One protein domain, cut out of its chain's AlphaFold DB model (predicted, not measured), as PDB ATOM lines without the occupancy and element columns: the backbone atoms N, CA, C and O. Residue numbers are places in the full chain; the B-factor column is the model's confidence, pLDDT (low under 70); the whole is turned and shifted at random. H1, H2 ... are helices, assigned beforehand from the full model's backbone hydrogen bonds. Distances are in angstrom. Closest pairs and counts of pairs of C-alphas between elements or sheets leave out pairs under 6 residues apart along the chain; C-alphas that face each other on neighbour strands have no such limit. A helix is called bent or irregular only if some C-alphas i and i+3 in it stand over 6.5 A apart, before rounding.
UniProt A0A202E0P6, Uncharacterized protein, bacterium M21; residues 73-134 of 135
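What this domain is: This is residues 73 to 134 of the 135 residues of an uncharacterized protein of bacterium M21 (UniProt A0A202E0P6). Two long helices make a flat, open V: H1 runs to the corner, a tight link turns the backbone there, and the longer H2 runs away from it the opposite way, its line at 35.5 degrees to that of H1. The helices come near each other at the corner, and the space between the two arms is empty. The printed part has 62 residues, with two named helices, H1 then H2, and no named strand; the class is all helix. The whole is extended, with a radius of gyration of the C-alphas of 17.8 A, and its C-alphas span 52 by 41 by 6 A.

How they stand to each other: H1, residues 73 to 97, and H2, residues 101 to 133, are close but not clearly touching, with 1 pair of C-alphas within 8 A. Their closest C-alphas are those of Tyr 96 and Lys 104, 7.5 A apart. They run opposite ways at a steep tilt of 35.5 degrees, only just past shallow. Their centres are 22.9 A apart. Residues 73 to 95, 97 to 103 and 108 to 134 stand free. In both helices every O i to N i+4 pair is within hydrogen-bond range.

Where its parts are: H1 begins at C-alpha 73, at (-25.191, 12.523, -50.461), and its first and last C-alphas are 36.4 A apart. A tight link of 3 residues, 98 to 100, follows. H2 begins at C-alpha 101, at (-38.931, -26.578, -37.373), and ends at C-alpha 133, at (-2.068, 1.822, -25.933), 47.9 A away. Neither helix is bent.

The domain as a whole: The two C-alphas farthest apart are those of Gly 98 and Asn 134, at 52.2 A. The C-alphas of Arg 73 and Asn 134, the first and last printed, are 39.2 A apart. The printed part has no cut. Its mean pLDDT is 88.6, and no printed residue is under 70.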
ATOM      1  N   ARG A  73     -25.642  13.817 -49.910       85.12
ATOM      2  CA  ARG A  73     -25.191  12.523 -50.461       85.12
ATOM      3  C   ARG A  73     -24.903  11.504 -49.358       85.12
ATOM      4  O   ARG A  73     -25.334  10.357 -49.468       85.12
ATOM      5  N   ALA A  74     -24.236  11.915 -48.279       88.81
ATOM      6  CA  ALA A  74     -23.970  11.040 -47.136       88.81
ATOM      7  C   ALA A  74     -25.268  10.576 -46.450       88.81
ATOM      8  O   ALA A  74     -25.412   9.395 -46.127       88.81
ATOM      9  N   ARG A  75     -26.239  11.482 -46.271       90.38
ATOM     10  CA  ARG A  75     -27.552  11.147 -45.700       90.38
ATOM     11  C   ARG A  75     -28.334  10.193 -46.602       90.38
ATOM     12  O   ARG A  75     -28.853   9.202 -46.104       90.38
ATOM     13  N   ILE A  76     -28.365  10.447 -47.910       93.25
ATOM     14  CA  ILE A  76     -29.047   9.584 -48.884       93.25
ATOM     15  C   ILE A  76     -28.457   8.172 -48.853       93.25
ATOM     16  O   ILE A  76     -29.212   7.215 -48.734       93.25
ATOM     17  N   LYS A  77     -27.125   8.025 -48.868       92.94
ATOM     18  CA  LYS A  77     -26.481   6.703 -48.760       92.94
ATOM     19  C   LYS A  77     -26.888   5.959 -47.484       92.94
ATOM     20  O   LYS A  77     -27.204   4.776 -47.555       92.94
ATOM     21  N   LYS A  78     -26.935   6.647 -46.335       94.25
ATOM     22  CA  LYS A  78     -27.400   6.056 -45.067       94.25
ATOM     23  C   LYS A  78     -28.865   5.612 -45.134       94.25
ATOM     24  O   LYS A  78     -29.183   4.522 -44.676       94.25
ATOM     25  N   VAL A  79     -29.742   6.427 -45.721       95.44
ATOM     26  CA  VAL A  79     -31.168   6.091 -45.879       95.44
ATOM     27  C   VAL A  79     -31.349   4.896 -46.815       95.44
ATOM     28  O   VAL A  79     -32.064   3.964 -46.466       95.44
ATOM     29  N   ILE A  80     -30.656   4.874 -47.957       96.00
ATOM     30  CA  ILE A  80     -30.681   3.745 -48.898       96.00
ATOM     31  C   ILE A  80     -30.233   2.459 -48.198       96.00
ATOM     32  O   ILE A  80     -30.903   1.437 -48.308       96.00
ATOM     33  N   PHE A  81     -29.145   2.516 -47.429       96.44
ATOM     34  CA  PHE A  81     -28.663   1.369 -46.664       96.44
ATOM     35  C   PHE A  81     -29.699   0.861 -45.646       96.44
ATOM     36  O   PHE A  81     -29.947  -0.341 -45.576       96.44
ATOM     37  N   LEU A  82     -30.360   1.761 -44.907       95.94
ATOM     38  CA  LEU A  82     -31.431   1.386 -43.975       95.94
ATOM     39  C   LEU A  82     -32.627   0.743 -44.687       95.94
ATOM     40  O   LEU A  82     -33.148  -0.262 -44.208       95.94
ATOM     41  N   ILE A  83     -33.037   1.274 -45.840       96.81
ATOM     42  CA  ILE A  83     -34.124   0.693 -46.642       96.81
ATOM     43  C   ILE A  83     -33.757  -0.726 -47.088       96.81
ATOM     44  O   ILE A  83     -34.572  -1.636 -46.949       96.81
ATOM     45  N   ILE A  84     -32.528  -0.937 -47.569       96.94
ATOM     46  CA  ILE A  84     -32.045  -2.265 -47.973       96.94
ATOM     47  C   ILE A  84     -32.102  -3.249 -46.796       96.94
ATOM     48  O   ILE A  84     -32.583  -4.368 -46.970       96.94
ATOM     49  N   LEU A  85     -31.676  -2.841 -45.594       96.25
ATOM     50  CA  LEU A  85     -31.753  -3.689 -44.398       96.25
ATOM     51  C   LEU A  85     -33.193  -4.051 -44.021       96.25
ATOM     52  O   LEU A  85     -33.461  -5.203 -43.686       96.25
ATOM     53  N   ILE A  86     -34.123  -3.097 -44.104       96.56
ATOM     54  CA  ILE A  86     -35.545  -3.346 -43.836       96.56
ATOM     55  C   ILE A  86     -36.102  -4.364 -44.839       96.56
ATOM     56  O   ILE A  86     -36.729  -5.343 -44.437       96.56
ATOM     57  N   VAL A  87     -35.831  -4.178 -46.134       96.62
ATOM     58  CA  VAL A  87     -36.288  -5.098 -47.189       96.62
ATOM     59  C   VAL A  87     -35.698  -6.496 -46.994       96.62
ATOM     60  O   VAL A  87     -36.437  -7.481 -47.028       96.62
ATOM     61  N   ALA A  88     -34.395  -6.598 -46.722       95.88
ATOM     62  CA  ALA A  88     -33.743  -7.872 -46.430       95.88
ATOM     63  C   ALA A  88     -34.350  -8.559 -45.195       95.88
ATOM     64  O   ALA A  88     -34.579  -9.768 -45.218       95.88
ATOM     65  N   GLY A  89     -34.680  -7.793 -44.150       95.06
ATOM     66  CA  GLY A  89     -35.366  -8.291 -42.957       95.06
ATOM     67  C   GLY A  89     -36.757  -8.854 -43.258       95.06
ATOM     68  O   GLY A  89     -37.080  -9.952 -42.808       95.06
ATOM     69  N   ILE A  90     -37.561  -8.157 -44.068       95.31
ATOM     70  CA  ILE A  90     -38.904  -8.615 -44.471       95.31
ATOM     71  C   ILE A  90     -38.817  -9.904 -45.298       95.31
ATOM     72  O   ILE A  90     -39.565 -10.855 -45.049       95.31
ATOM     73  N   ILE A  91     -37.897  -9.958 -46.266       94.94
ATOM     74  CA  ILE A  91     -37.671 -11.154 -47.092       94.94
ATOM     75  C   ILE A  91     -37.226 -12.321 -46.205       94.94
ATOM     76  O   ILE A  91     -37.808 -13.405 -46.278       94.94
ATOM     77  N   GLY A  92     -36.249 -12.088 -45.324       92.31
ATOM     78  CA  GLY A  92     -35.766 -13.082 -44.369       92.31
ATOM     79  C   GLY A  92     -36.880 -13.610 -43.465       92.31
ATOM     80  O   GLY A  92     -37.004 -14.820 -43.292       92.31
ATOM     81  N   TRP A  93     -37.747 -12.728 -42.962       92.12
ATOM     82  CA  TRP A  93     -38.898 -13.100 -42.138       92.12
ATOM     83  C   TRP A  93     -39.893 -13.993 -42.888       92.12
ATOM     84  O   TRP A  93     -40.316 -15.025 -42.359       92.12
ATOM     85  N   LYS A  94     -40.240 -13.649 -44.138       93.69
ATOM     86  CA  LYS A  94     -41.132 -14.478 -44.966       93.69
ATOM     87  C   LYS A  94     -40.558 -15.872 -45.216       93.69
ATOM     88  O   LYS A  94     -41.278 -16.860 -45.079       93.69
ATOM     89  N   VAL A  95     -39.270 -15.958 -45.547       90.44
ATOM     90  CA  VAL A  95     -38.584 -17.245 -45.752       90.44
ATOM     91  C   VAL A  95     -38.532 -18.046 -44.448       90.44
ATOM     92  O   VAL A  95     -38.777 -19.250 -44.456       90.44
ATOM     93  N   TYR A  96     -38.274 -17.384 -43.318       84.75
ATOM     94  CA  TYR A  96     -38.224 -18.025 -42.007       84.75
ATOM     95  C   TYR A  96     -39.578 -18.609 -41.588       84.75
ATOM     96  O   TYR A  96     -39.630 -19.718 -41.054       84.75
ATOM     97  N   GLN A  97     -40.688 -17.915 -41.856       87.12
ATOM     98  CA  GLN A  97     -42.022 -18.439 -41.550       87.12
ATOM     99  C   GLN A  97     -42.332 -19.735 -42.309       87.12
ATOM    100  O   GLN A  97     -42.841 -20.671 -41.696       87.12
ATOM    101  N   GLY A  98     -41.947 -19.829 -43.586       82.88
ATOM    102  CA  GLY A  98     -42.127 -21.031 -44.414       82.88
ATOM    103  C   GLY A  98     -41.162 -22.186 -44.112       82.88
ATOM    104  O   GLY A  98     -41.229 -23.227 -44.763       82.88
ATOM    105  N   LEU A  99     -40.247 -22.026 -43.152       82.44
ATOM    106  CA  LEU A  99     -39.198 -23.003 -42.878       82.44
ATOM    107  C   LEU A  99     -39.630 -24.055 -41.834       82.44
ATOM    108  O   LEU A  99     -40.173 -23.719 -40.777       82.44
ATOM    109  N   SER A 100     -39.333 -25.329 -42.117       78.31
ATOM    110  CA  SER A 100     -39.558 -26.473 -41.214       78.31
ATOM    111  C   SER A 100     -38.867 -26.285 -39.845       78.31
ATOM    112  O   SER A 100     -37.769 -25.716 -39.798       78.31
ATOM    113  N   PRO A 101     -39.465 -26.758 -38.729       78.88
ATOM    114  CA  PRO A 101     -38.931 -26.578 -37.373       78.88
ATOM    115  C   PRO A 101     -37.504 -27.112 -37.176       78.88
ATOM    116  O   PRO A 101     -36.740 -26.509 -36.424       78.88
ATOM    117  N   GLU A 102     -37.103 -28.176 -37.874       83.62
ATOM    118  CA  GLU A 102     -35.735 -28.713 -37.778       83.62
ATOM    119  C   GLU A 102     -34.701 -27.755 -38.376       83.62
ATOM    120  O   GLU A 102     -33.684 -27.444 -37.757       83.62
ATOM    121  N   LYS A 103     -35.015 -27.181 -39.543       82.31
ATOM    122  CA  LYS A 103     -34.157 -26.194 -40.211       82.31
ATOM    123  C   LYS A 103     -34.066 -24.884 -39.424       82.31
ATOM    124  O   LYS A 103     -33.046 -24.203 -39.482       82.31
ATOM    125  N   LYS A 104     -35.112 -24.523 -38.667       81.38
ATOM    126  CA  LYS A 104     -35.091 -23.358 -37.761       81.38
ATOM    127  C   LYS A 104     -34.105 -23.552 -36.611       81.38
ATOM    128  O   LYS A 104     -33.370 -22.616 -36.306       81.38
ATOM    129  N   LYS A 105     -34.066 -24.749 -36.012       82.88
ATOM    130  CA  LYS A 105     -33.102 -25.085 -34.951       82.88
ATOM    131  C   LYS A 105     -31.665 -25.023 -35.465       82.88
ATOM    132  O   LYS A 105     -30.860 -24.320 -34.869       82.88
ATOM    133  N   SER A 106     -31.376 -25.628 -36.620       85.50
ATOM    134  CA  SER A 106     -30.019 -25.602 -37.192       85.50
ATOM    135  C   SER A 106     -29.563 -24.196 -37.615       85.50
ATOM    136  O   SER A 106     -28.377 -23.886 -37.579       85.50
ATOM    137  N   LEU A 107     -30.491 -23.324 -38.034       84.12
ATOM    138  CA  LEU A 107     -30.196 -21.914 -38.321       84.12
ATOM    139  C   LEU A 107     -29.913 -21.107 -37.053       84.12
ATOM    140  O   LEU A 107     -28.994 -20.294 -37.061       84.12
ATOM    141  N   MET A 108     -30.689 -21.323 -35.987       81.38
ATOM    142  CA  MET A 108     -30.446 -20.708 -34.679       81.38
ATOM    143  C   MET A 108     -29.091 -21.129 -34.112       81.38
ATOM    144  O   MET A 108     -28.339 -20.264 -33.683       81.38
ATOM    145  N   GLU A 109     -28.761 -22.420 -34.178       88.50
ATOM    146  CA  GLU A 109     -27.489 -22.967 -33.691       88.50
ATOM    147  C   GLU A 109     -26.294 -22.341 -34.425       88.50
ATOM    148  O   GLU A 109     -25.398 -21.768 -33.804       88.50
ATOM    149  N   ARG A 110     -26.354 -22.284 -35.760       87.44
ATOM    150  CA  ARG A 110     -25.341 -21.587 -36.567       87.44
ATOM    151  C   ARG A 110     -25.274 -20.088 -36.283       87.44
ATOM    152  O   ARG A 110     -24.197 -19.501 -36.318       87.44
ATOM    153  N   ALA A 111     -26.413 -19.443 -36.031       87.50
ATOM    154  CA  ALA A 111     -26.448 -18.025 -35.689       87.50
ATOM    155  C   ALA A 111     -25.804 -17.760 -34.320       87.50
ATOM    156  O   ALA A 111     -25.107 -16.753 -34.171       87.50
ATOM    157  N   THR A 112     -25.991 -18.655 -33.345       89.38
ATOM    158  CA  THR A 112     -25.313 -18.582 -32.046       89.38
ATOM    159  C   THR A 112     -23.813 -18.810 -32.176       89.38
ATOM    160  O   THR A 112     -23.055 -17.970 -31.703       89.38
ATOM    161  N   GLU A 113     -23.370 -19.822 -32.927       89.56
ATOM    162  CA  GLU A 113     -21.940 -20.060 -33.169       89.56
ATOM    163  C   GLU A 113     -21.260 -18.865 -33.857       89.56
ATOM    164  O   GLU A 113     -20.165 -18.446 -33.478       89.56
ATOM    165  N   LEU A 114     -21.925 -18.259 -34.848       88.88
ATOM    166  CA  LEU A 114     -21.429 -17.053 -35.516       88.88
ATOM    167  C   LEU A 114     -21.361 -15.852 -34.567       88.88
ATOM    168  O   LEU A 114     -20.403 -15.076 -34.632       88.88
ATOM    169  N   LYS A 115     -22.364 -15.683 -33.700       89.31
ATOM    170  CA  LYS A 115     -22.394 -14.602 -32.712       89.31
ATOM    171  C   LYS A 115     -21.263 -14.765 -31.701       89.31
ATOM    172  O   LYS A 115     -20.544 -13.800 -31.457       89.31
ATOM    173  N   ASP A 116     -21.073 -15.966 -31.172       90.00
ATOM    174  CA  ASP A 116     -20.030 -16.252 -30.187       90.00
ATOM    175  C   ASP A 116     -18.635 -16.105 -30.807       90.00
ATOM    176  O   ASP A 116     -17.770 -15.433 -30.243       90.00
ATOM    177  N   GLY A 117     -18.446 -16.590 -32.040       88.44
ATOM    178  CA  GLY A 117     -17.212 -16.375 -32.796       88.44
ATOM    179  C   GLY A 117     -16.919 -14.898 -33.094       88.44
ATOM    180  O   GLY A 117     -15.759 -14.483 -33.089       88.44
ATOM    181  N   ALA A 118     -17.944 -14.076 -33.338       88.44
ATOM    182  CA  ALA A 118     -17.780 -12.633 -33.516       88.44
ATOM    183  C   ALA A 118     -17.449 -11.915 -32.196       88.44
ATOM    184  O   ALA A 118     -16.628 -10.995 -32.192       88.44
ATOM    185  N   VAL A 119     -18.052 -12.341 -31.082       90.38
ATOM    186  CA  VAL A 119     -17.785 -11.798 -29.740       90.38
ATOM    187  C   VAL A 119     -16.351 -12.089 -29.307       90.38
ATOM    188  O   VAL A 119     -15.679 -11.177 -28.826       90.38
ATOM    189  N   GLU A 120     -15.855 -13.310 -29.510       90.12
ATOM    190  CA  GLU A 120     -14.465 -13.651 -29.180       90.12
ATOM    191  C   GLU A 120     -13.474 -12.853 -30.034       90.12
ATOM    192  O   GLU A 120     -12.606 -12.172 -29.489       90.12
ATOM    193  N   LYS A 121     -13.692 -12.769 -31.353       89.81
ATOM    194  CA  LYS A 121     -12.865 -11.918 -32.232       89.81
ATOM    195  C   LYS A 121     -12.868 -10.448 -31.811       89.81
ATOM    196  O   LYS A 121     -11.840  -9.779 -31.904       89.81
ATOM    197  N   ALA A 122     -14.002  -9.929 -31.342       87.19
ATOM    198  CA  ALA A 122     -14.092  -8.562 -30.839       87.19
ATOM    199  C   ALA A 122     -13.329  -8.375 -29.517       87.19
ATOM    200  O   ALA A 122     -12.672  -7.348 -29.333       87.19
ATOM    201  N   LYS A 123     -13.369  -9.359 -28.608       90.00
ATOM    202  CA  LYS A 123     -12.576  -9.345 -27.367       90.00
ATOM    203  C   LYS A 123     -11.078  -9.394 -27.659       90.00
ATOM    204  O   LYS A 123     -10.330  -8.638 -27.042       90.00
ATOM    205  N   ASP A 124     -10.651 -10.224 -28.603       88.44
ATOM    206  CA  ASP A 124      -9.244 -10.334 -28.997       88.44
ATOM    207  C   ASP A 124      -8.740  -9.051 -29.663       88.44
ATOM    208  O   ASP A 124      -7.669  -8.552 -29.318       88.44
ATOM    209  N   ALA A 125      -9.549  -8.450 -30.541       86.94
ATOM    210  CA  ALA A 125      -9.245  -7.150 -31.133       86.94
ATOM    211  C   ALA A 125      -9.137  -6.044 -30.071       86.94
ATOM    212  O   ALA A 125      -8.234  -5.210 -30.143       86.94
ATOM    213  N   LYS A 126     -10.015  -6.058 -29.058       86.88
ATOM    214  CA  LYS A 126      -9.967  -5.105 -27.945       86.88
ATOM    215  C   LYS A 126      -8.703  -5.285 -27.099       86.88
ATOM    216  O   LYS A 126      -7.992  -4.314 -26.883       86.88
ATOM    217  N   LYS A 127      -8.360  -6.517 -26.709       88.69
ATOM    218  CA  LYS A 127      -7.117  -6.813 -25.970       88.69
ATOM    219  C   LYS A 127      -5.867  -6.397 -26.750       88.69
ATOM    220  O   LYS A 127      -4.929  -5.863 -26.166       88.69
ATOM    221  N   ALA A 128      -5.849  -6.621 -28.065       84.50
ATOM    222  CA  ALA A 128      -4.746  -6.204 -28.927       84.50
ATOM    223  C   ALA A 128      -4.639  -4.672 -29.055       84.50
ATOM    224  O   ALA A 128      -3.529  -4.150 -29.143       84.50
ATOM    225  N   ALA A 129      -5.768  -3.956 -29.058       83.81
ATOM    226  CA  ALA A 129      -5.795  -2.495 -29.052       83.81
ATOM    227  C   ALA A 129      -5.342  -1.915 -27.701       83.81
ATOM    228  O   ALA A 129      -4.508  -1.016 -27.689       83.81
ATOM    229  N   ASP A 130      -5.822  -2.474 -26.586       86.31
ATOM    230  CA  ASP A 130      -5.448  -2.049 -25.229       86.31
ATOM    231  C   ASP A 130      -3.949  -2.283 -24.961       86.31
ATOM    232  O   ASP A 130      -3.286  -1.438 -24.365       86.31
ATOM    233  N   LYS A 131      -3.375  -3.385 -25.469       86.75
ATOM    234  CA  LYS A 131      -1.928  -3.648 -25.376       86.75
ATOM    235  C   LYS A 131      -1.094  -2.583 -26.101       86.75
ATOM    236  O   LYS A 131      -0.102  -2.129 -25.552       86.75
ATOM    237  N   LYS A 132      -1.519  -2.158 -27.296       80.56
ATOM    238  CA  LYS A 132      -0.829  -1.126 -28.095       80.56
ATOM    239  C   LYS A 132      -0.933   0.290 -27.518       80.56
ATOM    240  O   LYS A 132      -0.217   1.168 -27.977       80.56
ATOM    241  N   LEU A 133      -1.863   0.528 -26.594       75.75
ATOM    242  CA  LEU A 133      -2.068   1.822 -25.933       75.75
ATOM    243  C   LEU A 133      -1.204   1.991 -24.672       75.75
ATOM    244  O   LEU A 133      -1.045   3.117 -24.210       75.75
ATOM    245  N   ASN A 134      -0.664   0.891 -24.138       71.62
ATOM    246  CA  ASN A 134       0.136   0.849 -22.909       71.62
ATOM    247  C   ASN A 134       1.612   0.440 -23.145       71.62
ATOM    248  O   ASN A 134       2.335   0.236 -22.169       71.62
TER     249      ASN A 134